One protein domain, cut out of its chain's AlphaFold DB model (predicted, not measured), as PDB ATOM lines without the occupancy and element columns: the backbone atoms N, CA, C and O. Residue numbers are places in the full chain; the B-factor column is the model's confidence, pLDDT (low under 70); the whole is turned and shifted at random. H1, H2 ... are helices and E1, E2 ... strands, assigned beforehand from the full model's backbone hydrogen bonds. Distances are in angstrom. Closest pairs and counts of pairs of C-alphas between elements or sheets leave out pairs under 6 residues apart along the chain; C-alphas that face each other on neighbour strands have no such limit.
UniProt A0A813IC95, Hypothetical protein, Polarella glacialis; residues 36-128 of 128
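This is residues 36 to 128 of the 128 residues of the protein "Hypothetical protein" of Polarella glacialis (UniProt A0A813IC95). Two helices, H1 and H3, the first and last named elements, pack side by side and run opposite ways; a tiny two-strand hairpin, E1 and E2, lies near the middle of the model, and its long loop, residues 75 to 93, reaches far from the helix pair. The short helix H2 follows H1, and a second long loop, residues 97 to 113, leads back to H3. The printed part has 93 residues, with three named helices and two named strands in the order H1, H2, E1, E2, H3; the sheet, E1 - E2, is antiparallel. The class is mostly helix, though under half of the residues are in named elements. The whole is only just compact, close to loose, with a radius of gyration of the C-alphas of 14.5 A and spans of 38 by 30 by 24 A.

H1, residues 38 to 52, starts with C-alpha 38 at (-5.899, -12.523, -8.389) and is 21.3 A long. H2 is residues 56 to 60. E1, residues 72 to 74, and E2, residues 94 to 96, are three residues each. H3, residues 114 to 126, is 18.8 A long and ends with C-alpha 126 at (-2.923, 0.490, -1.128).

H1 and H3 touch, closest at the C-alphas of Ala 44 and Arg 117, 5.3 A apart, at a steep tilt of 39 degrees, opposite ways. H1 and H2 are close but not clearly touching; their closest C-alphas, Phe 51 and Lys 59, are 7.2 A apart. H1 and E2 are near each other, with 5 pairs of C-alphas within 10 A. In the hairpin of E1 and E2, N 72 and O 96 are 2.9 A apart and N 74 and O 94 are 2.8 A apart, within hydrogen-bond range. H2 and H3 are apart. In H1, H2 and H3 every O i to N i+4 pair is within hydrogen-bond range.

The C-alphas farthest apart, Glu 85 and Gln 105, are 44.0 A apart. The printed part has no cut. The links H2 to E1, E1 to E2 and E2 to H3 are long. Residues 100 to 106 and residue 128 have pLDDT under 70.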
ATOM      1  N   VAL A  36      -7.905  -5.732  -6.165       93.69
ATOM      2  CA  VAL A  36      -6.629  -6.471  -6.180       93.69
ATOM      3  C   VAL A  36      -6.727  -7.627  -7.182       93.69
ATOM      4  O   VAL A  36      -7.579  -8.501  -7.000       93.69
ATOM      5  N   PRO A  37      -5.878  -7.663  -8.226       95.69
ATOM      6  CA  PRO A  37      -5.898  -8.751  -9.195       95.69
ATOM      7  C   PRO A  37      -5.478 -10.080  -8.559       95.69
ATOM      8  O   PRO A  37      -4.483 -10.132  -7.837       95.69
ATOM      9  N   GLU A  38      -6.177 -11.166  -8.895       95.56
ATOM     10  CA  GLU A  38      -5.899 -12.523  -8.389       95.56
ATOM     11  C   GLU A  38      -4.439 -12.939  -8.631       95.56
ATOM     12  O   GLU A  38      -3.748 -13.366  -7.712       95.56
ATOM     13  N   ALA A  39      -3.901 -12.644  -9.817       97.38
ATOM     14  CA  ALA A  39      -2.509 -12.935 -10.143       97.38
ATOM     15  C   ALA A  39      -1.492 -12.241  -9.212       97.38
ATOM     16  O   ALA A  39      -0.398 -12.760  -9.008       97.38
ATOM     17  N   VAL A  40      -1.801 -11.063  -8.657       96.88
ATOM     18  CA  VAL A  40      -0.901 -10.384  -7.706       96.88
ATOM     19  C   VAL A  40      -0.871 -11.144  -6.379       96.88
ATOM     20  O   VAL A  40       0.202 -11.335  -5.808       96.88
ATOM     21  N   PHE A  41      -2.031 -11.628  -5.931       94.50
ATOM     22  CA  PHE A  41      -2.150 -12.479  -4.751       94.50
ATOM     23  C   PHE A  41      -1.385 -13.796  -4.946       94.50
ATOM     24  O   PHE A  41      -0.498 -14.112  -4.154       94.50
ATOM     25  N   ASP A  42      -1.634 -14.504  -6.049       97.62
ATOM     26  CA  ASP A  42      -0.997 -15.793  -6.347       97.62
ATOM     27  C   ASP A  42       0.526 -15.686  -6.438       97.62
ATOM     28  O   ASP A  42       1.256 -16.520  -5.902       97.62
ATOM     29  N   ASN A  43       1.033 -14.630  -7.084       97.94
ATOM     30  CA  ASN A  43       2.471 -14.400  -7.190       97.94
ATOM     31  C   ASN A  43       3.113 -14.167  -5.815       97.94
ATOM     32  O   ASN A  43       4.188 -14.710  -5.554       97.94
ATOM     33  N   ALA A  44       2.472 -13.384  -4.939       96.75
ATOM     34  CA  ALA A  44       2.964 -13.132  -3.585       96.75
ATOM     35  C   ALA A  44       2.970 -14.408  -2.727       96.75
ATOM     36  O   ALA A  44       3.957 -14.689  -2.044       96.75
ATOM     37  N   PHE A  45       1.910 -15.217  -2.811       97.19
ATOM     38  CA  PHE A  45       1.843 -16.509  -2.125       97.19
ATOM     39  C   PHE A  45       2.894 -17.485  -2.649       97.19
ATOM     40  O   PHE A  45       3.617 -18.084  -1.857       97.19
ATOM     41  N   SER A  46       3.064 -17.578  -3.968       98.38
ATOM     42  CA  SER A  46       4.046 -18.471  -4.582       98.38
ATOM     43  C   SER A  46       5.484 -18.149  -4.159       98.38
ATOM     44  O   SER A  46       6.240 -19.059  -3.813       98.38
ATOM     45  N   VAL A  47       5.892 -16.873  -4.130       97.75
ATOM     46  CA  VAL A  47       7.249 -16.523  -3.660       97.75
ATOM     47  C   VAL A  47       7.421 -16.747  -2.156       97.75
ATOM     48  O   VAL A  47       8.504 -17.147  -1.730       97.75
ATOM     49  N   SER A  48       6.359 -16.558  -1.366       97.44
ATOM     50  CA  SER A  48       6.341 -16.866   0.068       97.44
ATOM     51  C   SER A  48       6.551 -18.364   0.317       97.44
ATOM     52  O   SER A  48       7.468 -18.746   1.041       97.44
ATOM     53  N   GLU A  49       5.785 -19.227  -0.356       98.12
ATOM     54  CA  GLU A  49       5.933 -20.685  -0.264       98.12
ATOM     55  C   GLU A  49       7.336 -21.148  -0.668       98.12
ATOM     56  O   GLU A  49       7.958 -21.951   0.032       98.12
ATOM     57  N   ARG A  50       7.869 -20.602  -1.771       98.38
ATOM     58  CA  ARG A  50       9.230 -20.904  -2.236       98.38
ATOM     59  C   ARG A  50      10.278 -20.544  -1.188       98.38
ATOM     60  O   ARG A  50      11.165 -21.355  -0.942       98.38
ATOM     61  N   PHE A  51      10.170 -19.368  -0.571       98.00
ATOM     62  CA  PHE A  51      11.083 -18.949   0.488       98.00
ATOM     63  C   PHE A  51      10.992 -19.861   1.718       98.00
ATOM     64  O   PHE A  51      12.012 -20.333   2.210       98.00
ATOM     65  N   PHE A  52       9.787 -20.161   2.208       97.94
ATOM     66  CA  PHE A  52       9.638 -20.957   3.432       97.94
ATOM     67  C   PHE A  52       9.979 -22.446   3.255       97.94
ATOM     68  O   PHE A  52      10.305 -23.117   4.237       97.94
ATOM     69  N   THR A  53      10.010 -22.926   2.006       98.06
ATOM     70  CA  THR A  53      10.503 -24.261   1.618       98.06
ATOM     71  C   THR A  53      12.036 -24.356   1.583       98.06
ATOM     72  O   THR A  53      12.580 -25.462   1.538       98.06
ATOM     73  N   LEU A  54      12.759 -23.228   1.619       98.00
ATOM     74  CA  LEU A  54      14.220 -23.232   1.702       98.00
ATOM     75  C   LEU A  54      14.718 -23.906   2.987       98.00
ATOM     76  O   LEU A  54      13.995 -24.048   3.980       98.00
ATOM     77  N   THR A  55      15.998 -24.289   2.987       97.81
ATOM     78  CA  THR A  55      16.626 -24.818   4.197       97.81
ATOM     79  C   THR A  55      16.645 -23.757   5.298       97.81
ATOM     80  O   THR A  55      16.695 -22.556   5.037       97.81
ATOM     81  N   GLU A  56      16.647 -24.192   6.557       96.50
ATOM     82  CA  GLU A  56      16.757 -23.279   7.703       96.50
ATOM     83  C   GLU A  56      18.004 -22.380   7.606       96.50
ATOM     84  O   GLU A  56      17.953 -21.213   7.986       96.50
ATOM     85  N   ALA A  57      19.115 -22.900   7.069       96.62
ATOM     86  CA  ALA A  57      20.343 -22.132   6.872       96.62
ATOM     87  C   ALA A  57      20.155 -21.004   5.846       96.62
ATOM     88  O   ALA A  57      20.527 -19.865   6.124       96.62
ATOM     89  N   ASP A  58      19.517 -21.302   4.712       96.44
ATOM     90  CA  ASP A  58      19.250 -20.312   3.665       96.44
ATOM     91  C   ASP A  58      18.251 -19.252   4.143       96.44
ATOM     92  O   ASP A  58      18.468 -18.061   3.942       96.44
ATOM     93  N   LYS A  59      17.200 -19.648   4.876       96.81
ATOM     94  CA  LYS A  59      16.255 -18.685   5.473       96.81
ATOM     95  C   LYS A  59      16.951 -17.747   6.462       96.81
ATOM     96  O   LYS A  59      16.703 -16.541   6.460       96.81
ATOM     97  N   ARG A  60      17.865 -18.279   7.283       95.50
ATOM     98  CA  ARG A  60      18.645 -17.503   8.262       95.50
ATOM     99  C   ARG A  60      19.626 -16.518   7.636       95.50
ATOM    100  O   ARG A  60      19.968 -15.547   8.305       95.50
ATOM    101  N   ALA A  61      20.036 -16.705   6.381       93.50
ATOM    102  CA  ALA A  61      20.841 -15.709   5.668       93.50
ATOM    103  C   ALA A  61      20.098 -14.370   5.480       93.50
ATOM    104  O   ALA A  61      20.732 -13.337   5.285       93.50
ATOM    105  N   HIS A  62      18.768 -14.381   5.605       92.38
ATOM    106  CA  HIS A  62      17.901 -13.207   5.511       92.38
ATOM    107  C   HIS A  62      17.269 -12.840   6.860       92.38
ATOM    108  O   HIS A  62      16.147 -12.337   6.888       92.38
ATOM    109  N   ALA A  63      17.931 -13.143   7.980       92.69
ATOM    110  CA  ALA A  63      17.391 -12.919   9.318       92.69
ATOM    111  C   ALA A  63      17.052 -11.446   9.598       92.69
ATOM    112  O   ALA A  63      17.772 -10.532   9.202       92.69
ATOM    113  N   SER A  64      15.968 -11.244  10.346       91.69
ATOM    114  CA  SER A  64      15.626  -9.946  10.920       91.69
ATOM    115  C   SER A  64      16.617  -9.561  12.018       91.69
ATOM    116  O   SER A  64      16.899 -10.349  12.925       91.69
ATOM    117  N   SER A  65      17.148  -8.346  11.924       89.00
ATOM    118  CA  SER A  65      18.144  -7.780  12.834       89.00
ATOM    119  C   SER A  65      17.962  -6.270  12.976       89.00
ATOM    120  O   SER A  65      17.197  -5.642  12.243       89.00
ATOM    121  N   GLU A  66      18.692  -5.657  13.903       88.56
ATOM    122  CA  GLU A  66      18.715  -4.198  14.023       88.56
ATOM    123  C   GLU A  66      19.274  -3.530  12.753       88.56
ATOM    124  O   GLU A  66      18.726  -2.521  12.308       88.56
ATOM    125  N   GLU A  67      20.287  -4.124  12.101       85.44
ATOM    126  CA  GLU A  67      20.886  -3.561  10.877       85.44
ATOM    127  C   GLU A  67      19.911  -3.549   9.694       85.44
ATOM    128  O   GLU A  67      19.947  -2.651   8.857       85.44
ATOM    129  N   THR A  68      19.002  -4.522   9.645       85.44
ATOM    130  CA  THR A  68      17.945  -4.617   8.627       85.44
ATOM    131  C   THR A  68      16.691  -3.825   9.011       85.44
ATOM    132  O   THR A  68      15.657  -3.929   8.349       85.44
ATOM    133  N   GLY A  69      16.731  -3.031  10.090       87.75
ATOM    134  CA  GLY A  69      15.561  -2.309  10.599       87.75
ATOM    135  C   GLY A  69      14.428  -3.251  11.012       87.75
ATOM    136  O   GLY A  69      13.250  -2.943  10.813       87.75
ATOM    137  N   TRP A  70      14.785  -4.422  11.537       89.50
ATOM    138  CA  TRP A  70      13.889  -5.511  11.924       89.50
ATOM    139  C   TRP A  70      13.075  -6.110  10.763       89.50
ATOM    140  O   TRP A  70      12.021  -6.714  10.984       89.50
ATOM    141  N   ARG A  71      13.550  -5.972   9.519       90.62
ATOM    142  CA  ARG A  71      12.993  -6.645   8.332       90.62
ATOM    143  C   ARG A  71      13.724  -7.947   8.042       90.62
ATOM    144  O   ARG A  71      14.901  -8.066   8.323       90.62
ATOM    145  N   GLY A  72      13.025  -8.909   7.448       92.62
ATOM    146  CA  GLY A  72      13.574 -10.229   7.147       92.62
ATOM    147  C   GLY A  72      12.944 -11.357   7.960       92.62
ATOM    148  O   GLY A  72      11.876 -11.214   8.562       92.62
ATOM    149  N   PHE A  73      13.610 -12.502   7.939       95.19
ATOM    150  CA  PHE A  73      13.151 -13.771   8.479       95.19
ATOM    151  C   PHE A  73      13.177 -13.810  10.011       95.19
ATOM    152  O   PHE A  73      14.194 -13.534  10.649       95.19
ATOM    153  N   GLY A  74      12.047 -14.209  10.586       95.44
ATOM    154  CA  GLY A  74      11.884 -14.629  11.969       95.44
ATOM    155  C   GLY A  74      11.706 -16.152  12.031       95.44
ATOM    156  O   GLY A  74      10.762 -16.665  11.415       95.44
ATOM    157  N   PRO A  75      12.581 -16.881  12.748       94.81
ATOM    158  CA  PRO A  75      12.534 -18.336  12.809       94.81
ATOM    159  C   PRO A  75      11.280 -18.855  13.517       94.81
ATOM    160  O   PRO A  75      10.558 -18.127  14.201       94.81
ATOM    161  N   TYR A  76      11.027 -20.154  13.371       94.06
ATOM    162  CA  TYR A  76       9.868 -20.798  13.976       94.06
ATOM    163  C   TYR A  76       9.760 -20.505  15.482       94.06
ATOM    164  O   TYR A  76      10.695 -20.742  16.249       94.06
ATOM    165  N   GLY A  77       8.601 -20.002  15.905       90.62
ATOM    166  CA  GLY A  77       8.331 -19.688  17.305       90.62
ATOM    167  C   GLY A  77       8.960 -18.392  17.820       90.62
ATOM    168  O   GLY A  77       8.869 -18.130  19.017       90.62
ATOM    169  N   SER A  78       9.566 -17.566  16.958       87.94
ATOM    170  CA  SER A  78      10.126 -16.266  17.360       87.94
ATOM    171  C   SER A  78       9.094 -15.135  17.422       87.94
ATOM    172  O   SER A  78       9.417 -14.032  17.860       87.94
ATOM    173  N   GLY A  79       7.872 -15.369  16.937       79.06
ATOM    174  CA  GLY A  79       6.796 -14.381  16.953       79.06
ATOM    175  C   GLY A  79       6.214 -14.161  18.351       79.06
ATOM    176  O   GLY A  79       6.240 -15.050  19.199       79.06
ATOM    177  N   GLN A  80       5.639 -12.977  18.577       73.69
ATOM    178  CA  GLN A  80       4.886 -12.702  19.800       73.69
ATOM    179  C   GLN A  80       3.690 -13.653  19.914       73.69
ATOM    180  O   GLN A  80       2.906 -13.774  18.974       73.69
ATOM    181  N   ASN A  81       3.552 -14.285  21.079       79.38
ATOM    182  CA  ASN A  81       2.331 -14.959  21.491       79.38
ATOM    183  C   ASN A  81       1.476 -13.954  22.284       79.38
ATOM    184  O   ASN A  81       1.918 -13.425  23.305       79.38
ATOM    185  N   CYS A  82       0.257 -13.706  21.804       77.06
ATOM    186  CA  CYS A  82      -0.711 -12.788  22.416       77.06
ATOM    187  C   CYS A  82      -1.871 -13.515  23.127       77.06
ATOM    188  O   CYS A  82      -2.884 -12.898  23.454       77.06
ATOM    189  N   SER A  83      -1.758 -14.825  23.343       81.06
ATOM    190  CA  SER A  83      -2.731 -15.629  24.078       81.06
ATOM    191  C   SER A  83      -2.648 -15.340  25.575       81.06
ATOM    192  O   SER A  83      -1.585 -15.427  26.187       81.06
ATOM    193  N   ALA A  84      -3.801 -15.075  26.188       83.12
ATOM    194  CA  ALA A  84      -3.918 -15.012  27.643       83.12
ATOM    195  C   ALA A  84      -3.822 -16.401  28.309       83.12
ATOM    196  O   ALA A  84      -3.620 -16.494  29.519       83.12
ATOM    197  N   GLU A  85      -3.967 -17.477  27.533       88.56
ATOM    198  CA  GLU A  85      -4.172 -18.843  28.030       88.56
ATOM    199  C   GLU A  85      -2.952 -19.752  27.818       88.56
ATOM    200  O   GLU A  85      -2.839 -20.804  28.446       88.56
ATOM    201  N   SER A  86      -2.014 -19.357  26.957       84.44
ATOM    202  CA  SER A  86      -0.830 -20.145  26.618       84.44
ATOM    203  C   SER A  86       0.427 -19.293  26.671       84.44
ATOM    204  O   SER A  86       0.449 -18.180  26.164       84.44
ATOM    205  N   ARG A  87       1.510 -19.858  27.217       83.81
ATOM    206  CA  ARG A  87       2.870 -19.293  27.127       83.81
ATOM    207  C   ARG A  87       3.738 -19.978  26.070       83.81
ATOM    208  O   ARG A  87       4.915 -19.653  25.949       83.81
ATOM    209  N   LEU A  88       3.196 -20.960  25.346       87.19
ATOM    210  CA  LEU A  88       3.932 -21.646  24.282       87.19
ATOM    211  C   LEU A  88       4.094 -20.713  23.079       87.19
ATOM    212  O   LEU A  88       3.154 -19.991  22.775       87.19
ATOM    213  N   PRO A  89       5.233 -20.721  22.377       86.38
ATOM    214  CA  PRO A  89       5.404 -19.872  21.206       86.38
ATOM    215  C   PRO A  89       4.385 -20.209  20.109       86.38
ATOM    216  O   PRO A  89       3.975 -21.367  19.958       86.38
ATOM    217  N   ASP A  90       4.015 -19.197  19.320       88.25
ATOM    218  CA  ASP A  90       3.187 -19.387  18.130       88.25
ATOM    219  C   ASP A  90       3.876 -20.360  17.168       88.25
ATOM    220  O   ASP A  90       5.062 -20.228  16.860       88.25
ATOM    221  N   ARG A  91       3.119 -21.324  16.640       91.06
ATOM    222  CA  ARG A  91       3.627 -22.312  15.681       91.06
ATOM    223  C   ARG A  91       3.694 -21.732  14.271       91.06
ATOM    224  O   ARG A  91       2.967 -22.162  13.381       91.06
ATOM    225  N   LYS A  92       4.534 -20.719  14.097       92.31
ATOM    226  CA  LYS A  92       4.723 -20.005  12.836       92.31
ATOM    227  C   LYS A  92       6.168 -19.576  12.669       92.31
ATOM    228  O   LYS A  92       6.871 -19.319  13.645       92.31
ATOM    229  N   GLU A  93       6.557 -19.441  11.420       95.44
ATOM    230  CA  GLU A  93       7.689 -18.640  10.975       95.44
ATOM    231  C   GLU A  93       7.155 -17.369  10.307       95.44
ATOM    232  O   GLU A  93       5.969 -17.284   9.984       95.44
ATOM    233  N   THR A  94       7.974 -16.326  10.200       95.25
ATOM    234  CA  THR A  94       7.522 -15.017   9.700       95.25
ATOM    235  C   THR A  94       8.596 -14.389   8.823       95.25
ATOM    236  O   THR A  94       9.781 -14.595   9.053       95.25
ATOM    237  N   PHE A  95       8.200 -13.590   7.836       94.50
ATOM    238  CA  PHE A  95       9.112 -12.712   7.110       94.50
ATOM    239  C   PHE A  95       8.551 -11.292   7.135       94.50
ATOM    240  O   PHE A  95       7.478 -11.023   6.592       94.50
ATOM    241  N   TYR A  96       9.257 -10.377   7.793       92.00
ATOM    242  CA  TYR A  96       8.846  -8.983   7.905       92.00
ATOM    243  C   TYR A  96       9.272  -8.210   6.662       92.00
ATOM    244  O   TYR A  96      10.463  -8.021   6.413       92.00
ATOM    245  N   CYS A  97       8.288  -7.754   5.893       87.69
ATOM    246  CA  CYS A  97       8.499  -7.016   4.652       87.69
ATOM    247  C   CYS A  97       8.441  -5.498   4.870       87.69
ATOM    248  O   CYS A  97       7.796  -4.997   5.793       87.69
ATOM    249  N   GLY A  98       9.134  -4.760   4.011       81.06
ATOM    250  CA  GLY A  98       9.259  -3.304   4.037       81.06
ATOM    251  C   GLY A  98      10.665  -2.901   3.612       81.06
ATOM    252  O   GLY A  98      11.540  -3.758   3.525       81.06
ATOM    253  N   GLU A  99      10.879  -1.620   3.338       71.00
ATOM    254  CA  GLU A  99      12.206  -1.115   2.980       71.00
ATOM    255  C   GLU A  99      13.110  -1.114   4.223       71.00
ATOM    256  O   GLU A  99      12.810  -0.404   5.189       71.00
ATOM    257  N   PRO A 100      14.184  -1.929   4.259       63.59
ATOM    258  CA  PRO A 100      15.167  -1.823   5.321       63.59
ATOM    259  C   PRO A 100      16.013  -0.554   5.126       63.59
ATOM    260  O   PRO A 100      16.156  -0.059   4.000       63.59
ATOM    261  N   PRO A 101      16.640  -0.037   6.195       63.75
ATOM    262  CA  PRO A 101      17.712   0.940   6.060       63.75
ATOM    263  C   PRO A 101      18.766   0.444   5.054       63.75
ATOM    264  O   PRO A 101      19.217  -0.695   5.141       63.75
ATOM    265  N   GLY A 102      19.147   1.276   4.079       61.00
ATOM    266  CA  GLY A 102      20.135   0.906   3.056       61.00
ATOM    267  C   GLY A 102      19.592   0.127   1.851       61.00
ATOM    268  O   GLY A 102      20.397  -0.383   1.075       61.00
ATOM    269  N   ALA A 103      18.268   0.066   1.644       63.00
ATOM    270  CA  ALA A 103      17.646  -0.540   0.456       63.00
ATOM    271  C   ALA A 103      18.222  -0.028  -0.884       63.00
ATOM    272  O   ALA A 103      18.295  -0.791  -1.848       63.00
ATOM    273  N   ASP A 104      18.711   1.216  -0.918       62.94
ATOM    274  CA  ASP A 104      19.407   1.814  -2.068       62.94
ATOM    275  C   ASP A 104      20.672   1.041  -2.489       62.94
ATOM    276  O   ASP A 104      21.105   1.138  -3.635       62.94
ATOM    277  N   GLN A 105      21.272   0.263  -1.579       64.44
ATOM    278  CA  GLN A 105      22.456  -0.561  -1.849       64.44
ATOM    279  C   GLN A 105      22.119  -1.962  -2.381       64.44
ATOM    280  O   GLN A 105      23.027  -2.724  -2.711       64.44
ATOM    281  N   GLY A 106      20.828  -2.282  -2.518       67.75
ATOM    282  CA  GLY A 106      20.339  -3.568  -3.001       67.75
ATOM    283  C   GLY A 106      20.312  -4.623  -1.897       67.75
ATOM    284  O   GLY A 106      21.344  -5.040  -1.377       67.75
ATOM    285  N   VAL A 107      19.114  -5.093  -1.553       74.75
ATOM    286  CA  VAL A 107      18.938  -6.233  -0.643       74.75
ATOM    287  C   VAL A 107      18.972  -7.519  -1.476       74.75
ATOM    288  O   VAL A 107      18.225  -7.603  -2.455       74.75
ATOM    289  N   PRO A 108      19.801  -8.522  -1.129       83.38
ATOM    290  CA  PRO A 108      19.828  -9.788  -1.851       83.38
ATOM    291  C   PRO A 108      18.458 -10.470  -1.836       83.38
ATOM    292  O   PRO A 108      17.874 -10.669  -0.771       83.38
ATOM    293  N   GLU A 109      17.967 -10.847  -3.014       88.69
ATOM    294  CA  GLU A 109      16.704 -11.571  -3.174       88.69
ATOM    295  C   GLU A 109      16.811 -12.979  -2.552       88.69
ATOM    296  O   GLU A 109      17.671 -13.754  -2.979       88.69
ATOM    297  N   PRO A 110      15.943 -13.347  -1.588       90.69
ATOM    298  CA  PRO A 110      15.943 -14.690  -1.000       90.69
ATOM    299  C   PRO A 110      15.583 -15.793  -1.996       90.69
ATOM    300  O   PRO A 110      16.101 -16.906  -1.947       90.69
ATOM    301  N   VAL A 111      14.671 -15.471  -2.909       95.38
ATOM    302  CA  VAL A 111      14.320 -16.265  -4.086       95.38
ATOM    303  C   VAL A 111      14.042 -15.304  -5.234       95.38
ATOM    304  O   VAL A 111      13.779 -14.122  -5.021       95.38
ATOM    305  N   GLU A 112      14.080 -15.804  -6.465       95.25
ATOM    306  CA  GLU A 112      13.843 -14.989  -7.657       95.25
ATOM    307  C   GLU A 112      12.561 -14.142  -7.545       95.25
ATOM    308  O   GLU A 112      11.460 -14.685  -7.404       95.25
ATOM    309  N   ARG A 113      12.738 -12.815  -7.667       93.56
ATOM    310  CA  ARG A 113      11.688 -11.780  -7.658       93.56
ATOM    311  C   ARG A 113      10.878 -11.692  -6.359       93.56
ATOM    312  O   ARG A 113       9.768 -11.165  -6.378       93.56
ATOM    313  N   PHE A 114      11.398 -12.179  -5.233       94.12
ATOM    314  CA  PHE A 114      10.689 -12.176  -3.951       94.12
ATOM    315  C   PHE A 114      10.232 -10.771  -3.539       94.12
ATOM    316  O   PHE A 114       9.033 -10.538  -3.368       94.12
ATOM    317  N   TYR A 115      11.147  -9.804  -3.443       90.88
ATOM    318  CA  TYR A 115      10.789  -8.448  -3.018       90.88
ATOM    319  C   TYR A 115       9.932  -7.714  -4.043       90.88
ATOM    320  O   TYR A 115       9.109  -6.888  -3.658       90.88
ATOM    321  N   GLU A 116      10.128  -7.982  -5.332       91.56
ATOM    322  CA  GLU A 116       9.292  -7.424  -6.396       91.56
ATOM    323  C   GLU A 116       7.829  -7.850  -6.219       91.56
ATOM    324  O   GLU A 116       6.955  -6.993  -6.111       91.56
ATOM    325  N   ARG A 117       7.556  -9.155  -6.085       95.19
ATOM    326  CA  ARG A 117       6.178  -9.661  -5.951       95.19
ATOM    327  C   ARG A 117       5.489  -9.185  -4.677       95.19
ATOM    328  O   ARG A 117       4.297  -8.891  -4.698       95.19
ATOM    329  N   LEU A 118       6.226  -9.077  -3.574       93.75
ATOM    330  CA  LEU A 118       5.671  -8.554  -2.326       93.75
ATOM    331  C   LEU A 118       5.419  -7.040  -2.395       93.75
ATOM    332  O   LEU A 118       4.451  -6.562  -1.804       93.75
ATOM    333  N   ARG A 119       6.229  -6.289  -3.156       91.69
ATOM    334  CA  ARG A 119       5.967  -4.872  -3.453       91.69
ATOM    335  C   ARG A 119       4.747  -4.694  -4.350       91.69
ATOM    336  O   ARG A 119       3.930  -3.832  -4.042       91.69
ATOM    337  N   ASP A 120       4.583  -5.524  -5.379       94.06
ATOM    338  CA  ASP A 120       3.386  -5.519  -6.231       94.06
ATOM    339  C   ASP A 120       2.122  -5.744  -5.387       94.06
ATOM    340  O   ASP A 120       1.145  -5.005  -5.508       94.06
ATOM    341  N   PHE A 121       2.160  -6.726  -4.480       95.00
ATOM    342  CA  PHE A 121       1.052  -7.008  -3.570       95.00
ATOM    343  C   PHE A 121       0.770  -5.855  -2.607       95.00
ATOM    344  O   PHE A 121      -0.375  -5.423  -2.486       95.00
ATOM    345  N   HIS A 122       1.802  -5.302  -1.967       92.75
ATOM    346  CA  HIS A 122       1.654  -4.142  -1.089       92.75
ATOM    347  C   HIS A 122       1.066  -2.929  -1.829       92.75
ATOM    348  O   HIS A 122       0.141  -2.293  -1.328       92.75
ATOM    349  N   ALA A 123       1.550  -2.635  -3.038       93.00
ATOM    350  CA  ALA A 123       1.036  -1.546  -3.862       93.00
ATOM    351  C   ALA A 123      -0.428  -1.776  -4.263       93.00
ATOM    352  O   ALA A 123      -1.241  -0.859  -4.155       93.00
ATOM    353  N   ALA A 124      -0.789  -3.000  -4.659       93.12
ATOM    354  CA  ALA A 124      -2.167  -3.342  -4.994       93.12
ATOM    355  C   ALA A 124      -3.109  -3.163  -3.795       93.12
ATOM    356  O   ALA A 124      -4.201  -2.637  -3.970       93.12
ATOM    357  N   MET A 125      -2.675  -3.525  -2.583       90.31
ATOM    358  CA  MET A 125      -3.453  -3.337  -1.352       90.31
ATOM    359  C   MET A 125      -3.671  -1.862  -0.979       90.31
ATOM    360  O   MET A 125      -4.671  -1.547  -0.343       90.31
ATOM    361  N   LEU A 126      -2.764  -0.955  -1.360       88.38
ATOM    362  CA  LEU A 126      -2.923   0.490  -1.128       88.38
ATOM    363  C   LEU A 126      -3.848   1.171  -2.145       88.38
ATOM    364  O   LEU A 126      -4.411   2.222  -1.851       88.38
ATOM    365  N   LEU A 127      -3.980   0.590  -3.337       80.38
ATOM    366  CA  LEU A 127      -4.841   1.083  -4.418       80.38
ATOM    367  C   LEU A 127      -6.235   0.422  -4.419       80.38
ATOM    368  O   LEU A 127      -7.051   0.721  -5.294       80.38
ATOM    369  N   ALA A 128      -6.462  -0.498  -3.478       69.50
ATOM    370  CA  ALA A 128      -7.619  -1.382  -3.369       69.50
ATOM    371  C   ALA A 128      -8.900  -0.731  -2.833       69.50
ATOM    372  O   ALA A 128      -8.841   0.291  -2.118       69.50
TER     373      ALA A 128